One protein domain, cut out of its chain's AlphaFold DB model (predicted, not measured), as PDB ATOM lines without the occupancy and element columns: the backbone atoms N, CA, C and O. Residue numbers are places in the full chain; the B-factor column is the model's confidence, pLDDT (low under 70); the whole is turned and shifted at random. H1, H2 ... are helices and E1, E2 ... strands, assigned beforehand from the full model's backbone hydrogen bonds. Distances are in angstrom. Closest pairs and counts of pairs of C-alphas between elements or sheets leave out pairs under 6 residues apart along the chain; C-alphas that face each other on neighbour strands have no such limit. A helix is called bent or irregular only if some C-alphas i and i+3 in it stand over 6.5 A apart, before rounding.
ATOM      1  N   GLY A 272     -55.302  35.265 -29.767       89.38
ATOM      2  CA  GLY A 272     -56.143  35.402 -30.957       89.38
ATOM      3  C   GLY A 272     -57.050  34.209 -31.270       89.38
ATOM      4  O   GLY A 272     -57.640  34.177 -32.346       89.38
ATOM      5  N   GLY A 273     -57.176  33.228 -30.367       90.06
ATOM      6  CA  GLY A 273     -57.948  32.008 -30.630       90.06
ATOM      7  C   GLY A 273     -57.299  31.064 -31.652       90.06
ATOM      8  O   GLY A 273     -57.961  30.150 -32.141       90.06
ATOM      9  N   ILE A 274     -56.019  31.274 -31.975       92.50
ATOM     10  CA  ILE A 274     -55.263  30.480 -32.947       92.50
ATOM     11  C   ILE A 274     -54.566  29.339 -32.207       92.50
ATOM     12  O   ILE A 274     -53.538  29.526 -31.559       92.50
ATOM     13  N   GLU A 275     -55.169  28.155 -32.254       92.31
ATOM     14  CA  GLU A 275     -54.654  26.942 -31.607       92.31
ATOM     15  C   GLU A 275     -53.384  26.416 -32.277       92.31
ATOM     16  O   GLU A 275     -53.156  26.618 -33.469       92.31
ATOM     17  N   LEU A 276     -52.562  25.703 -31.506       94.38
ATOM     18  CA  LEU A 276     -51.327  25.122 -32.019       94.38
ATOM     19  C   LEU A 276     -51.644  24.108 -33.134       94.38
ATOM     20  O   LEU A 276     -52.432  23.181 -32.896       94.38
ATOM     21  N   PRO A 277     -51.004  24.217 -34.314       94.94
ATOM     22  CA  PRO A 277     -51.197  23.294 -35.418       94.94
ATOM     23  C   PRO A 277     -51.048  21.835 -35.019       94.94
ATOM     24  O   PRO A 277     -50.209  21.465 -34.190       94.94
ATOM     25  N   LEU A 278     -51.878  20.987 -35.625       93.38
ATOM     26  CA  LEU A 278     -51.953  19.588 -35.243       93.38
ATOM     27  C   LEU A 278     -50.672  18.858 -35.657       93.38
ATOM     28  O   LEU A 278     -50.397  18.679 -36.845       93.38
ATOM     29  N   VAL A 279     -49.936  18.358 -34.667       94.56
ATOM     30  CA  VAL A 279     -48.896  17.353 -34.859       94.56
ATOM     31  C   VAL A 279     -49.421  16.037 -34.321       94.56
ATOM     32  O   VAL A 279     -49.678  15.863 -33.129       94.56
ATOM     33  N   THR A 280     -49.616  15.083 -35.218       91.81
ATOM     34  CA  THR A 280     -50.066  13.738 -34.860       91.81
ATOM     35  C   THR A 280     -49.431  12.730 -35.803       91.81
ATOM     36  O   THR A 280     -48.504  13.060 -36.549       91.81
ATOM     37  N   CYS A 281     -49.869  11.477 -35.761       91.69
ATOM     38  CA  CYS A 281     -49.263  10.489 -36.623       91.69
ATOM     39  C   CYS A 281     -49.525  10.780 -38.093       91.69
ATOM     40  O   CYS A 281     -50.588  11.268 -38.493       91.69
ATOM     41  N   ASN A 282     -48.528  10.431 -38.886       92.19
ATOM     42  CA  ASN A 282     -48.565  10.512 -40.324       92.19
ATOM     43  C   ASN A 282     -49.657   9.587 -40.870       92.19
ATOM     44  O   ASN A 282     -49.733   8.412 -40.517       92.19
ATOM     45  N   ASP A 283     -50.507  10.142 -41.720       88.81
ATOM     46  CA  ASP A 283     -51.617   9.479 -42.393       88.81
ATOM     47  C   ASP A 283     -51.260   8.983 -43.800       88.81
ATOM     48  O   ASP A 283     -52.137   8.553 -44.547       88.81
ATOM     49  N   LEU A 284     -49.975   8.985 -44.162       90.56
ATOM     50  CA  LEU A 284     -49.467   8.375 -45.388       90.56
ATOM     51  C   LEU A 284     -48.672   7.118 -45.053       90.56
ATOM     52  O   LEU A 284     -47.550   7.188 -44.555       90.56
ATOM     53  N   GLN A 285     -49.231   5.957 -45.394       88.44
ATOM     54  CA  GLN A 285     -48.663   4.652 -45.038       88.44
ATOM     55  C   GLN A 285     -47.233   4.468 -45.549       88.44
ATOM     56  O   GLN A 285     -46.387   3.910 -44.854       88.44
ATOM     57  N   LYS A 286     -46.960   4.971 -46.758       91.62
ATOM     58  CA  LYS A 286     -45.639   4.904 -47.394       91.62
ATOM     59  C   LYS A 286     -44.572   5.691 -46.625       91.62
ATOM     60  O   LYS A 286     -43.412   5.296 -46.637       91.62
ATOM     61  N   ASP A 287     -44.958   6.784 -45.972       91.69
ATOM     62  CA  ASP A 287     -44.044   7.689 -45.265       91.69
ATOM     63  C   ASP A 287     -43.976   7.386 -43.756       91.69
ATOM     64  O   ASP A 287     -42.940   7.568 -43.117       91.69
ATOM     65  N   PHE A 288     -45.050   6.827 -43.189       92.19
ATOM     66  CA  PHE A 288     -45.220   6.579 -41.757       92.19
ATOM     67  C   PHE A 288     -44.055   5.841 -41.091       92.19
ATOM     68  O   PHE A 288     -43.624   6.231 -40.010       92.19
ATOM     69  N   TRP A 289     -43.525   4.787 -41.713       92.44
ATOM     70  CA  TRP A 289     -42.501   3.955 -41.074       92.44
ATOM     71  C   TRP A 289     -41.177   4.692 -40.849       92.44
ATOM     72  O   TRP A 289     -40.502   4.457 -39.850       92.44
ATOM     73  N   ASN A 290     -40.836   5.628 -41.736       95.62
ATOM     74  CA  ASN A 290     -39.631   6.450 -41.614       95.62
ATOM     75  C   ASN A 290     -39.912   7.767 -40.880       95.62
ATOM     76  O   ASN A 290     -39.058   8.293 -40.159       95.62
ATOM     77  N   ARG A 291     -41.115   8.312 -41.078       96.25
ATOM     78  CA  ARG A 291     -41.554   9.610 -40.574       96.25
ATOM     79  C   ARG A 291     -42.942   9.485 -39.938       96.25
ATOM     80  O   ARG A 291     -43.936   9.879 -40.549       96.25
ATOM     81  N   PRO A 292     -43.043   8.918 -38.725       93.88
ATOM     82  CA  PRO A 292     -44.333   8.594 -38.127       93.88
ATOM     83  C   PRO A 292     -45.112   9.815 -37.647       93.88
ATOM     84  O   PRO A 292     -46.294   9.662 -37.356       93.88
ATOM     85  N   PHE A 293     -44.503  11.001 -37.572       95.56
ATOM     86  CA  PHE A 293     -45.166  12.240 -37.163       95.56
ATOM     87  C   PHE A 293     -45.354  13.175 -38.350       95.56
ATOM     88  O   PHE A 293     -44.492  13.249 -39.225       95.56
ATOM     89  N   LYS A 294     -46.461  13.913 -38.361       95.31
ATOM     90  CA  LYS A 294     -46.787  14.896 -39.392       95.31
ATOM     91  C   LYS A 294     -47.375  16.152 -38.763       95.31
ATOM     92  O   LYS A 294     -48.224  16.050 -37.878       95.31
ATOM     93  N   LEU A 295     -46.918  17.301 -39.250       97.12
ATOM     94  CA  LEU A 295     -47.474  18.623 -38.977       97.12
ATOM     95  C   LEU A 295     -48.491  18.955 -40.073       97.12
ATOM     96  O   LEU A 295     -48.116  19.044 -41.240       97.12
ATOM     97  N   TYR A 296     -49.762  19.104 -39.708       94.88
ATOM     98  CA  TYR A 296     -50.840  19.360 -40.661       94.88
ATOM     99  C   TYR A 296     -51.057  20.863 -40.860       94.88
ATOM    100  O   TYR A 296     -51.709  21.509 -40.049       94.88
ATOM    101  N   THR A 297     -50.500  21.404 -41.946       96.19
ATOM    102  CA  THR A 297     -50.589  22.829 -42.332       96.19
ATOM    103  C   THR A 297     -51.183  23.037 -43.723       96.19
ATOM    104  O   THR A 297     -51.448  24.169 -44.117       96.19
ATOM    105  N   GLU A 298     -51.393  21.960 -44.484       95.25
ATOM    106  CA  GLU A 298     -51.790  22.006 -45.892       95.25
ATOM    107  C   GLU A 298     -53.169  21.364 -46.107       95.25
ATOM    108  O   GLU A 298     -53.479  20.370 -45.439       95.25
ATOM    109  N   PRO A 299     -53.981  21.857 -47.066       91.38
ATOM    110  CA  PRO A 299     -55.253  21.218 -47.411       91.38
ATOM    111  C   PRO A 299     -55.062  19.782 -47.918       91.38
ATOM    112  O   PRO A 299     -55.865  18.895 -47.637       91.38
ATOM    113  N   ASP A 300     -53.974  19.548 -48.654       90.62
ATOM    114  CA  ASP A 300     -53.548  18.222 -49.091       90.62
ATOM    115  C   ASP A 300     -52.442  17.705 -48.171       90.62
ATOM    116  O   ASP A 300     -51.317  18.211 -48.168       90.62
ATOM    117  N   THR A 301     -52.743  16.642 -47.424       89.94
ATOM    118  CA  THR A 301     -51.832  16.089 -46.414       89.94
ATOM    119  C   THR A 301     -50.545  15.507 -47.003       89.94
ATOM    120  O   THR A 301     -49.605  15.227 -46.255       89.94
ATOM    121  N   ARG A 302     -50.462  15.341 -48.330       92.94
ATOM    122  CA  ARG A 302     -49.235  14.970 -49.055       92.94
ATOM    123  C   ARG A 302     -48.195  16.084 -49.089       92.94
ATOM    124  O   ARG A 302     -47.016  15.779 -49.231       92.94
ATOM    125  N   HIS A 303     -48.617  17.334 -48.926       95.44
ATOM    126  CA  HIS A 303     -47.725  18.492 -48.874       95.44
ATOM    127  C   HIS A 303     -47.335  18.880 -47.441       95.44
ATOM    128  O   HIS A 303     -46.412  19.664 -47.241       95.44
ATOM    129  N   CYS A 304     -47.991  18.296 -46.438       96.31
ATOM    130  CA  CYS A 304     -47.640  18.472 -45.035       96.31
ATOM    131  C   CYS A 304     -46.261  17.881 -44.709       96.31
ATOM    132  O   CYS A 304     -45.898  16.796 -45.171       96.31
ATOM    133  N   LYS A 305     -45.518  18.558 -43.831       98.06
ATOM    134  CA  LYS A 305     -44.180  18.131 -43.413       98.06
ATOM    135  C   LYS A 305     -44.240  16.940 -42.449       98.06
ATOM    136  O   LYS A 305     -45.003  16.951 -41.480       98.06
ATOM    137  N   SER A 306     -43.379  15.945 -42.679       97.00
ATOM    138  CA  SER A 306     -43.268  14.730 -41.856       97.00
ATOM    139  C   SER A 306     -41.900  14.588 -41.178       97.00
ATOM    140  O   SER A 306     -40.853  14.937 -41.741       97.00
ATOM    141  N   TYR A 307     -41.890  13.985 -39.991       97.81
ATOM    142  CA  TYR A 307     -40.741  13.926 -39.087       97.81
ATOM    143  C   TYR A 307     -40.485  12.503 -38.599       97.81
ATOM    144  O   TYR A 307     -41.412  11.748 -38.297       97.81
ATOM    145  N   SER A 308     -39.201  12.143 -38.505       96.69
ATOM    146  CA  SER A 308     -38.767  10.898 -37.863       96.69
ATOM    147  C   SER A 308     -38.976  10.975 -36.347       96.69
ATOM    148  O   SER A 308     -39.159  12.060 -35.792       96.69
ATOM    149  N   ARG A 309     -38.876   9.835 -35.648       93.62
ATOM    150  CA  ARG A 309     -39.057   9.806 -34.187       93.62
ATOM    151  C   ARG A 309     -38.154  10.777 -33.426       93.62
ATOM    152  O   ARG A 309     -38.606  11.417 -32.483       93.62
ATOM    153  N   ARG A 310     -36.896  10.902 -33.859       95.25
ATOM    154  CA  ARG A 310     -35.892  11.778 -33.234       95.25
ATOM    155  C   ARG A 310     -36.225  13.266 -33.390       95.25
ATOM    156  O   ARG A 310     -35.812  14.053 -32.550       95.25
ATOM    157  N   TYR A 311     -36.963  13.632 -34.436       97.06
ATOM    158  CA  TYR A 311     -37.290  15.018 -34.781       97.06
ATOM    159  C   TYR A 311     -38.721  15.404 -34.372       97.06
ATOM    160  O   TYR A 311     -39.312  16.317 -34.941       97.06
ATOM    161  N   CYS A 312     -39.298  14.711 -33.384       95.69
ATOM    162  CA  CYS A 312     -40.570  15.114 -32.787       95.69
ATOM    163  C   CYS A 312     -40.522  16.531 -32.172       95.69
ATOM    164  O   CYS A 312     -41.456  17.294 -32.413       95.69
ATOM    165  N   PRO A 313     -39.451  16.940 -31.454       97.50
ATOM    166  CA  PRO A 313     -39.325  18.322 -30.986       97.50
ATOM    167  C   PRO A 313     -39.289  19.345 -32.123       97.50
ATOM    168  O   PRO A 313     -39.884  20.413 -31.996       97.50
ATOM    169  N   ASP A 314     -38.667  19.019 -33.259       98.50
ATOM    170  CA  ASP A 314     -38.664  19.898 -34.433       98.50
ATOM    171  C   ASP A 314     -40.053  20.034 -35.059       98.50
ATOM    172  O   ASP A 314     -40.419  21.129 -35.476       98.50
ATOM    173  N   ALA A 315     -40.865  18.970 -35.050       98.06
ATOM    174  CA  ALA A 315     -42.262  19.055 -35.474       98.06
ATOM    175  C   ALA A 315     -43.046  20.075 -34.641       98.06
ATOM    176  O   ALA A 315     -43.806  20.870 -35.189       98.06
ATOM    177  N   CYS A 316     -42.825  20.086 -33.323       98.38
ATOM    178  CA  CYS A 316     -43.473  21.044 -32.437       98.38
ATOM    179  C   CYS A 316     -42.888  22.447 -32.530       98.38
ATOM    180  O   CYS A 316     -43.636  23.412 -32.444       98.38
ATOM    181  N   LYS A 317     -41.584  22.583 -32.772       98.56
ATOM    182  CA  LYS A 317     -40.966  23.878 -33.071       98.56
ATOM    183  C   LYS A 317     -41.582  24.514 -34.318       98.56
ATOM    184  O   LYS A 317     -41.898  25.701 -34.296       98.56
ATOM    185  N   ASP A 318     -41.772  23.728 -35.373       98.56
ATOM    186  CA  ASP A 318     -42.400  24.199 -36.603       98.56
ATOM    187  C   ASP A 318     -43.889  24.512 -36.375       98.56
ATOM    188  O   ASP A 318     -44.357  25.552 -36.825       98.56
ATOM    189  N   ALA A 319     -44.608  23.715 -35.574       98.38
ATOM    190  CA  ALA A 319     -45.977  24.037 -35.159       98.38
ATOM    191  C   ALA A 319     -46.062  25.370 -34.389       98.38
ATOM    192  O   ALA A 319     -46.924  26.195 -34.683       98.38
ATOM    193  N   CYS A 320     -45.145  25.619 -33.443       98.75
ATOM    194  CA  CYS A 320     -45.071  26.891 -32.719       98.75
ATOM    195  C   CYS A 320     -44.857  28.064 -33.683       98.75
ATOM    196  O   CYS A 320     -45.418  29.142 -33.493       98.75
ATOM    197  N   LYS A 321     -44.024  27.864 -34.710       98.69
ATOM    198  CA  LYS A 321     -43.715  28.893 -35.699       98.69
ATOM    199  C   LYS A 321     -44.923  29.218 -36.576       98.69
ATOM    200  O   LYS A 321     -45.229  30.393 -36.736       98.69
ATOM    201  N   GLU A 322     -45.628  28.202 -37.062       98.25
ATOM    202  CA  GLU A 322     -46.864  28.376 -37.835       98.25
ATOM    203  C   GLU A 322     -47.939  29.099 -36.993       98.25
ATOM    204  O   GLU A 322     -48.457  30.119 -37.436       98.25
ATOM    205  N   GLN A 323     -48.167  28.699 -35.729       98.19
ATOM    206  CA  GLN A 323     -49.073  29.424 -34.813       98.19
ATOM    207  C   GLN A 323     -48.685  30.902 -34.656       98.19
ATOM    208  O   GLN A 323     -49.540  31.788 -34.649       98.19
ATOM    209  N   TYR A 324     -47.391  31.184 -34.493       98.56
ATOM    210  CA  TYR A 324     -46.891  32.547 -34.334       98.56
ATOM    211  C   TYR A 324     -47.118  33.405 -35.580       98.56
ATOM    212  O   TYR A 324     -47.512  34.569 -35.463       98.56
ATOM    213  N   ASP A 325     -46.861  32.847 -36.761       98.25
ATOM    214  CA  ASP A 325     -47.037  33.559 -38.022       98.25
ATOM    215  C   ASP A 325     -48.527  33.826 -38.287       98.25
ATOM    216  O   ASP A 325     -48.892  34.972 -38.547       98.25
ATOM    217  N   GLU A 326     -49.407  32.851 -38.043       96.94
ATOM    218  CA  GLU A 326     -50.865  33.027 -38.107       96.94
ATOM    219  C   GLU A 326     -51.371  34.088 -37.111       96.94
ATOM    220  O   GLU A 326     -52.210  34.930 -37.450       96.94
ATOM    221  N   CYS A 327     -50.822  34.105 -35.889       96.56
ATOM    222  CA  CYS A 327     -51.129  35.116 -34.873       96.56
ATOM    223  C   CYS A 327     -50.791  36.525 -35.363       96.56
ATOM    224  O   CYS A 327     -51.579  37.459 -35.203       96.56
ATOM    225  N   LYS A 328     -49.649  36.694 -36.027       96.88
ATOM    226  CA  LYS A 328     -49.289  37.985 -36.612       96.88
ATOM    227  C   LYS A 328     -50.179  38.354 -37.789       96.88
ATOM    228  O   LYS A 328     -50.668  39.474 -37.836       96.88
ATOM    229  N   GLU A 329     -50.368  37.436 -38.726       94.94
ATOM    230  CA  GLU A 329     -51.037  37.713 -40.001       94.94
ATOM    231  C   GLU A 329     -52.552  37.866 -39.866       94.94
ATOM    232  O   GLU A 329     -53.187  38.451 -40.740       94.94
ATOM    233  N   THR A 330     -53.136  37.378 -38.769       92.69
ATOM    234  CA  THR A 330     -54.575  37.497 -38.528       92.69
ATOM    235  C   THR A 330     -54.902  38.315 -37.289       92.69
ATOM    236  O   THR A 330     -55.594  39.329 -37.385       92.69
ATOM    237  N   TYR A 331     -54.411  37.906 -36.119       92.25
ATOM    238  CA  TYR A 331     -54.808  38.538 -34.863       92.25
ATOM    239  C   TYR A 331     -54.246  39.958 -34.734       92.25
ATOM    240  O   TYR A 331     -55.011  40.900 -34.537       92.25
ATOM    241  N   VAL A 332     -52.937  40.145 -34.934       93.31
ATOM    242  CA  VAL A 332     -52.311  41.480 -34.857       93.31
ATOM    243  C   VAL A 332     -52.870  42.426 -35.925       93.31
ATOM    244  O   VAL A 332     -53.133  43.594 -35.629       93.31
ATOM    245  N   GLU A 333     -53.093  41.925 -37.143       91.44
ATOM    246  CA  GLU A 333     -53.722  42.691 -38.226       91.44
ATOM    247  C   GLU A 333     -55.140  43.150 -37.855       91.44
ATOM    248  O   GLU A 333     -55.476  44.321 -38.044       91.44
ATOM    249  N   SER A 334     -55.941  42.288 -37.217       88.69
ATOM    250  CA  SER A 334     -57.297  42.639 -36.766       88.69
ATOM    251  C   SER A 334     -57.335  43.744 -35.697       88.69
ATOM    252  O   SER A 334     -58.323  44.473 -35.592       88.69
ATOM    253  N   CYS A 335     -56.251  43.928 -34.933       88.69
ATOM    254  CA  CYS A 335     -56.145  44.981 -33.918       88.69
ATOM    255  C   CYS A 335     -55.867  46.376 -34.516       88.69
ATOM    256  O   CYS A 335     -55.988  47.393 -33.813       88.69
ATOM    257  N   LYS A 336     -55.473  46.467 -35.797       88.56
ATOM    258  CA  LYS A 336     -55.146  47.750 -36.441       88.56
ATOM    259  C   LYS A 336     -56.383  48.658 -36.536       88.56
ATOM    260  O   LYS A 336     -57.488  48.159 -36.736       88.56
ATOM    261  N   PRO A 337     -56.223  49.995 -36.410       81.25
ATOM    262  CA  PRO A 337     -57.349  50.947 -36.414       81.25
ATOM    263  C   PRO A 337     -58.276  50.830 -37.617       81.25
ATOM    264  O   PRO A 337     -59.487  50.968 -37.466       81.25
ATOM    265  N   GLU A 338     -57.700  50.529 -38.776       81.81
ATOM    266  CA  GLU A 338     -58.411  50.346 -40.042       81.81
ATOM    267  C   GLU A 338     -59.447  49.210 -39.976       81.81
ATOM    268  O   GLU A 338     -60.502  49.309 -40.596       81.81
ATOM    269  N   TRP A 339     -59.188  48.168 -39.176       76.88
ATOM    270  CA  TRP A 339     -60.014  46.957 -39.101       76.88
ATOM    271  C   TRP A 339     -60.824  46.849 -37.810       76.88
ATOM    272  O   TRP A 339     -61.935  46.320 -37.820       76.88
ATOM    273  N   SER A 340     -60.333  47.413 -36.703       63.97
ATOM    274  CA  SER A 340     -61.008  47.327 -35.403       63.97
ATOM    275  C   SER A 340     -62.381  48.008 -35.375       63.97
ATOM    276  O   SER A 340     -63.272  47.554 -34.660       63.97
ATOM    277  N   SER A 341     -62.570  49.069 -36.171       63.78
ATOM    278  CA  SER A 341     -63.872  49.740 -36.310       63.78
ATOM    279  C   SER A 341     -64.863  48.933 -37.152       63.78
ATOM    280  O   SER A 341     -66.054  48.950 -36.861       63.78
ATOM    281  N   TRP A 342     -64.381  48.205 -38.165       57.16
ATOM    282  CA  TRP A 342     -65.218  47.382 -39.046       57.16
ATOM    283  C   TRP A 342     -65.704  46.103 -38.351       57.16
ATOM    284  O   TRP A 342     -66.849  45.693 -38.525       57.16
ATOM    285  N   LEU A 343     -64.864  45.510 -37.497       62.75
ATOM    286  CA  LEU A 343     -65.166  44.270 -36.777       62.75
ATOM    287  C   LEU A 343     -66.043  44.451 -35.528       62.75
ATOM    288  O   LEU A 343     -66.272  43.482 -34.809       62.75
ATOM    289  N   ASN A 344     -66.533  45.666 -35.239       57.38
ATOM    290  CA  ASN A 344     -67.316  45.977 -34.032       57.38
ATOM    291  C   ASN A 344     -66.675  45.454 -32.722       57.38
ATOM    292  O   ASN A 344     -67.371  45.162 -31.750       57.38
ATOM    293  N   LEU A 345     -65.338  45.398 -32.656       54.94
ATOM    294  CA  LEU A 345     -64.582  44.997 -31.456       54.94
ATOM    295  C   LEU A 345     -64.649  46.051 -30.330       54.94
ATOM    296  O   LEU A 345     -64.093  45.862 -29.253       54.94
ATOM    297  N   ASN A 346     -65.354  47.160 -30.562       47.03
ATOM    298  CA  ASN A 346     -65.444  48.325 -29.684       47.03
ATOM    299  C   ASN A 346     -66.312  48.123 -28.424       47.03
ATOM    300  O   ASN A 346     -66.390  49.039 -27.612       47.03
ATOM    301  N   ASN A 347     -66.958  46.961 -28.245       45.97
ATOM    302  CA  ASN A 347     -67.946  46.742 -27.174       45.97
ATOM    303  C   ASN A 347     -67.588  45.661 -26.133       45.97
ATOM    304  O   ASN A 347     -68.429  45.330 -25.300       45.97
ATOM    305  N   GLN A 348     -66.364  45.117 -26.123       46.94
ATOM    306  CA  GLN A 348     -65.943  44.142 -25.103       46.94
ATOM    307  C   GLN A 348     -64.517  44.406 -24.611       46.94
ATOM    308  O   GLN A 348     -63.558  43.851 -25.134       46.94
ATOM    309  N   GLY A 349     -64.388  45.220 -23.560       46.25
ATOM    310  CA  GLY A 349     -63.099  45.472 -22.910       46.25
ATOM    311  C   GLY A 349     -62.159  46.324 -23.765       46.25
ATOM    312  O   GLY A 349     -62.322  46.448 -24.973       46.25
ATOM    313  N   GLY A 350     -61.207  46.998 -23.124       55.12
ATOM    314  CA  GLY A 350     -60.322  47.945 -23.802       55.12
ATOM    315  C   GLY A 350     -59.670  47.360 -25.058       55.12
ATOM    316  O   GLY A 350     -59.189  46.229 -25.060       55.12
ATOM    317  N   ARG A 351     -59.654  48.160 -26.125       66.19
ATOM    318  CA  ARG A 351     -59.068  47.818 -27.421       66.19
ATOM    319  C   ARG A 351     -57.598  47.416 -27.259       66.19
ATOM    320  O   ARG A 351     -56.767  48.260 -26.921       66.19
ATOM    321  N   GLU A 352     -57.267  46.149 -27.515       82.31
ATOM    322  CA  GLU A 352     -55.869  45.717 -27.517       82.31
ATOM    323  C   GLU A 352     -55.125  46.407 -28.672       82.31
ATOM    324  O   GLU A 352     -55.550  46.377 -29.827       82.31
ATOM    325  N   SER A 353     -54.019  47.083 -28.348       88.25
ATOM    326  CA  SER A 353     -53.147  47.708 -29.345       88.25
ATOM    327  C   SER A 353     -52.464  46.632 -30.196       88.25
ATOM    328  O   SER A 353     -52.041  45.617 -29.636       88.25
ATOM    329  N   PRO A 354     -52.228  46.861 -31.505       90.56
ATOM    330  CA  PRO A 354     -51.417  45.964 -32.335       90.56
ATOM    331  C   PRO A 354     -50.051  45.630 -31.719       90.56
ATOM    332  O   PRO A 354     -49.553  44.520 -31.873       90.56
ATOM    333  N   ILE A 355     -49.457  46.572 -30.978       91.44
ATOM    334  CA  ILE A 355     -48.178  46.363 -30.286       91.44
ATOM    335  C   ILE A 355     -48.340  45.327 -29.167       91.44
ATOM    336  O   ILE A 355     -47.535  44.403 -29.061       91.44
ATOM    337  N   THR A 356     -49.393  45.448 -28.358       91.44
ATOM    338  CA  THR A 356     -49.697  44.505 -27.272       91.44
ATOM    339  C   THR A 356     -50.050  43.125 -27.824       91.44
ATOM    340  O   THR A 356     -49.525  42.124 -27.340       91.44
ATOM    341  N   ALA A 357     -50.862  43.062 -28.883       92.75
ATOM    342  CA  ALA A 357     -51.193  41.815 -29.568       92.75
ATOM    343  C   ALA A 357     -49.926  41.112 -30.089       92.75
ATOM    344  O   ALA A 357     -49.712  39.928 -29.827       92.75
ATOM    345  N   TYR A 358     -49.028  41.860 -30.740       95.69
ATOM    346  CA  TYR A 358     -47.753  41.338 -31.231       95.69
ATOM    347  C   TYR A 358     -46.856  40.813 -30.099       95.69
ATOM    348  O   TYR A 358     -46.240  39.751 -30.230       95.69
ATOM    349  N   GLN A 359     -46.803  41.524 -28.969       95.50
ATOM    350  CA  GLN A 359     -46.081  41.067 -27.780       95.50
ATOM    351  C   GLN A 359     -46.663  39.759 -27.240       95.50
ATOM    352  O   GLN A 359     -45.901  38.844 -26.955       95.50
ATOM    353  N   ARG A 360     -47.994  39.623 -27.165       95.12
ATOM    354  CA  ARG A 360     -48.642  38.380 -26.719       95.12
ATOM    355  C   ARG A 360     -48.371  37.214 -27.665       95.12
ATOM    356  O   ARG A 360     -48.013  36.145 -27.175       95.12
ATOM    357  N   CYS A 361     -48.448  37.421 -28.985       97.38
ATOM    358  CA  CYS A 361     -48.054  36.403 -29.969       97.38
ATOM    359  C   CYS A 361     -46.595  35.966 -29.749       97.38
ATOM    360  O   CYS A 361     -46.284  34.778 -29.748       97.38
ATOM    361  N   THR A 362     -45.693  36.928 -29.524       98.19
ATOM    362  CA  THR A 362     -44.258  36.666 -29.329       98.19
ATOM    363  C   THR A 362     -43.988  35.919 -28.021       98.19
ATOM    364  O   THR A 362     -43.236  34.944 -28.019       98.19
ATOM    365  N   SER A 363     -44.637  36.312 -26.924       98.12
ATOM    366  CA  SER A 363     -44.555  35.603 -25.643       98.12
ATOM    367  C   SER A 363     -45.072  34.171 -25.768       98.12
ATOM    368  O   SER A 363     -44.379  33.236 -25.373       98.12
ATOM    369  N   GLN A 364     -46.234  33.977 -26.403       98.38
ATOM    370  CA  GLN A 364     -46.791  32.643 -26.624       98.38
ATOM    371  C   GLN A 364     -45.863  31.767 -27.474       98.38
ATOM    372  O   GLN A 364     -45.682  30.595 -27.156       98.38
ATOM    373  N   TYR A 365     -45.222  32.323 -28.504       98.69
ATOM    374  CA  TYR A 365     -44.242  31.597 -29.310       98.69
ATOM    375  C   TYR A 365     -43.046  31.115 -28.481       98.69
ATOM    376  O   TYR A 365     -42.671  29.944 -28.557       98.69
ATOM    377  N   HIS A 366     -42.459  31.987 -27.657       98.50
ATOM    378  CA  HIS A 366     -41.333  31.610 -26.803       98.50
ATOM    379  C   HIS A 366     -41.716  30.554 -25.763       98.50
ATOM    380  O   HIS A 366     -40.978  29.580 -25.592       98.50
ATOM    381  N   ASP A 367     -42.882  30.696 -25.134       98.50
ATOM    382  CA  ASP A 367     -43.393  29.693 -24.201       98.50
ATOM    383  C   ASP A 367     -43.665  28.359 -24.912       98.50
ATOM    384  O   ASP A 367     -43.357  27.298 -24.373       98.50
ATOM    385  N   CYS A 368     -44.175  28.392 -26.150       98.50
ATOM    386  CA  CYS A 368     -44.408  27.196 -26.959       98.50
ATOM    387  C   CYS A 368     -43.104  26.438 -27.228       98.50
ATOM    388  O   CYS A 368     -43.043  25.219 -27.047       98.50
ATOM    389  N   LEU A 369     -42.041  27.155 -27.612       98.69
ATOM    390  CA  LEU A 369     -40.721  26.559 -27.826       98.69
ATOM    391  C   LEU A 369     -40.163  25.929 -26.548       98.69
ATOM    392  O   LEU A 369     -39.554  24.863 -26.611       98.69
ATOM    393  N   TYR A 370     -40.359  26.582 -25.402       98.06
ATOM    394  CA  TYR A 370     -39.911  26.070 -24.112       98.06
ATOM    395  C   TYR A 370     -40.671  24.797 -23.715       98.06
ATOM    396  O   TYR A 370     -40.042  23.772 -23.448       98.06
ATOM    397  N   GLU A 371     -42.005  24.839 -23.755       96.81
ATOM    398  CA  GLU A 371     -42.886  23.728 -23.369       96.81
ATOM    399  C   GLU A 371     -42.650  22.477 -24.230       96.81
ATOM    400  O   GLU A 371     -42.737  21.346 -23.750       96.81
ATOM    401  N   ASN A 372     -42.298  22.668 -25.505       97.06
ATOM    402  CA  ASN A 372     -42.130  21.577 -26.464       97.06
ATOM    403  C   ASN A 372     -40.668  21.174 -26.726       97.06
ATOM    404  O   ASN A 372     -40.422  20.248 -27.501       97.06
ATOM    405  N   LYS A 373     -39.685  21.803 -26.066       97.19
ATOM    406  CA  LYS A 373     -38.246  21.551 -26.291       97.19
ATOM    407  C   LYS A 373     -37.846  20.081 -26.118       97.19
ATOM    408  O   LYS A 373     -36.947  19.595 -26.801       97.19
TER     409      LYS A 373
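This is residues 272 to 373 of the 392 residues of an uncharacterized protein of Stachybotrys chartarum IBT 40288 (UniProt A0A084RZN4). A small sheet of three short strands, E1, E2 and E3, has the first part of a long helix, H2, packed over one face; H2 runs on past the sheet, and a second long helix, H4, folds back side by side with it. The sheet and the short helix H1 lie toward one end of the long axis, while the short helix H3 and the stretch from 341 to 353 lie at the other. The printed part has 102 residues, with four named helices and three named strands in the order E1, H1, E2, E3, H2, H3, H4; the sheet order is E1, E2, E3, antiparallel throughout, and the class is mostly helix. The whole is loose, with a radius of gyration of the C-alphas of 16.8 A, and elongated, spanning 51 by 28 by 17 A.

The strands are E1, residues 279 to 281, 7.1 A long from C-alpha 279 at (-48.896, 17.353, -34.859); E2, residues 293 to 295, 7.0 A; and E3, residues 305 to 307, 6.9 A. H2, residues 309 to 334, measures 37.6 A from C-alpha 309 at (-39.057, 9.806, -34.187). H4, residues 354 to 372, measures 26.7 A and ends with C-alpha 372 at (-42.130, 21.577, -26.464). The short helices are H1, residues 285 to 288, 5.1 A, and H3, residues 337 to 340, 5.2 A.

E1 and E2 are antiparallel at 143 degrees between directions, with N 294 and O 280 at 2.9 A, within hydrogen-bond range. E2 and E3 form a hairpin at 151 degrees, with N 307 and O 293 at 2.8 A. H2 is on one face of this sheet, in two layers, a helix over a sheet, at a height over the sheet of 8.8 A. It runs along the strands, at 13 degrees to E2 on the local plane, and lies over E2, where the closest C-alphas, of Leu 295 and Ala 315, are 6.3 A apart; it is only just not over E3, on which 2 of its C-alphas fall. H2 is irregular, with C-alphas 310 and 313 7.7 A apart, and has a kink of 29 degrees near residue 328. H1 only grazes the sheet with residues 287 to 288. H2 and H4 touch at a shallow tilt of 10 degrees, opposite ways; their closest C-alphas, of Val 332 and Pro 354, are 5.2 A apart. H2 and H3 are close but not clearly touching, 6.1 A between the C-alphas of Ser 334 and Ser 340, their closest. H4 is not on the sheet. Every O i to N i+4 pair of H4 is within hydrogen-bond range, against 18 of 22 in H2; H1 and H3 are too short for such a pair.

The two C-alphas farthest apart, of Trp 289 and Asn 347, are 51.7 A apart. The printed part has no cut. The link from H3 to H4, 13 residues, is long. The mean pLDDT of the printed part is 89.7, and residues 340 to 351 are under 70.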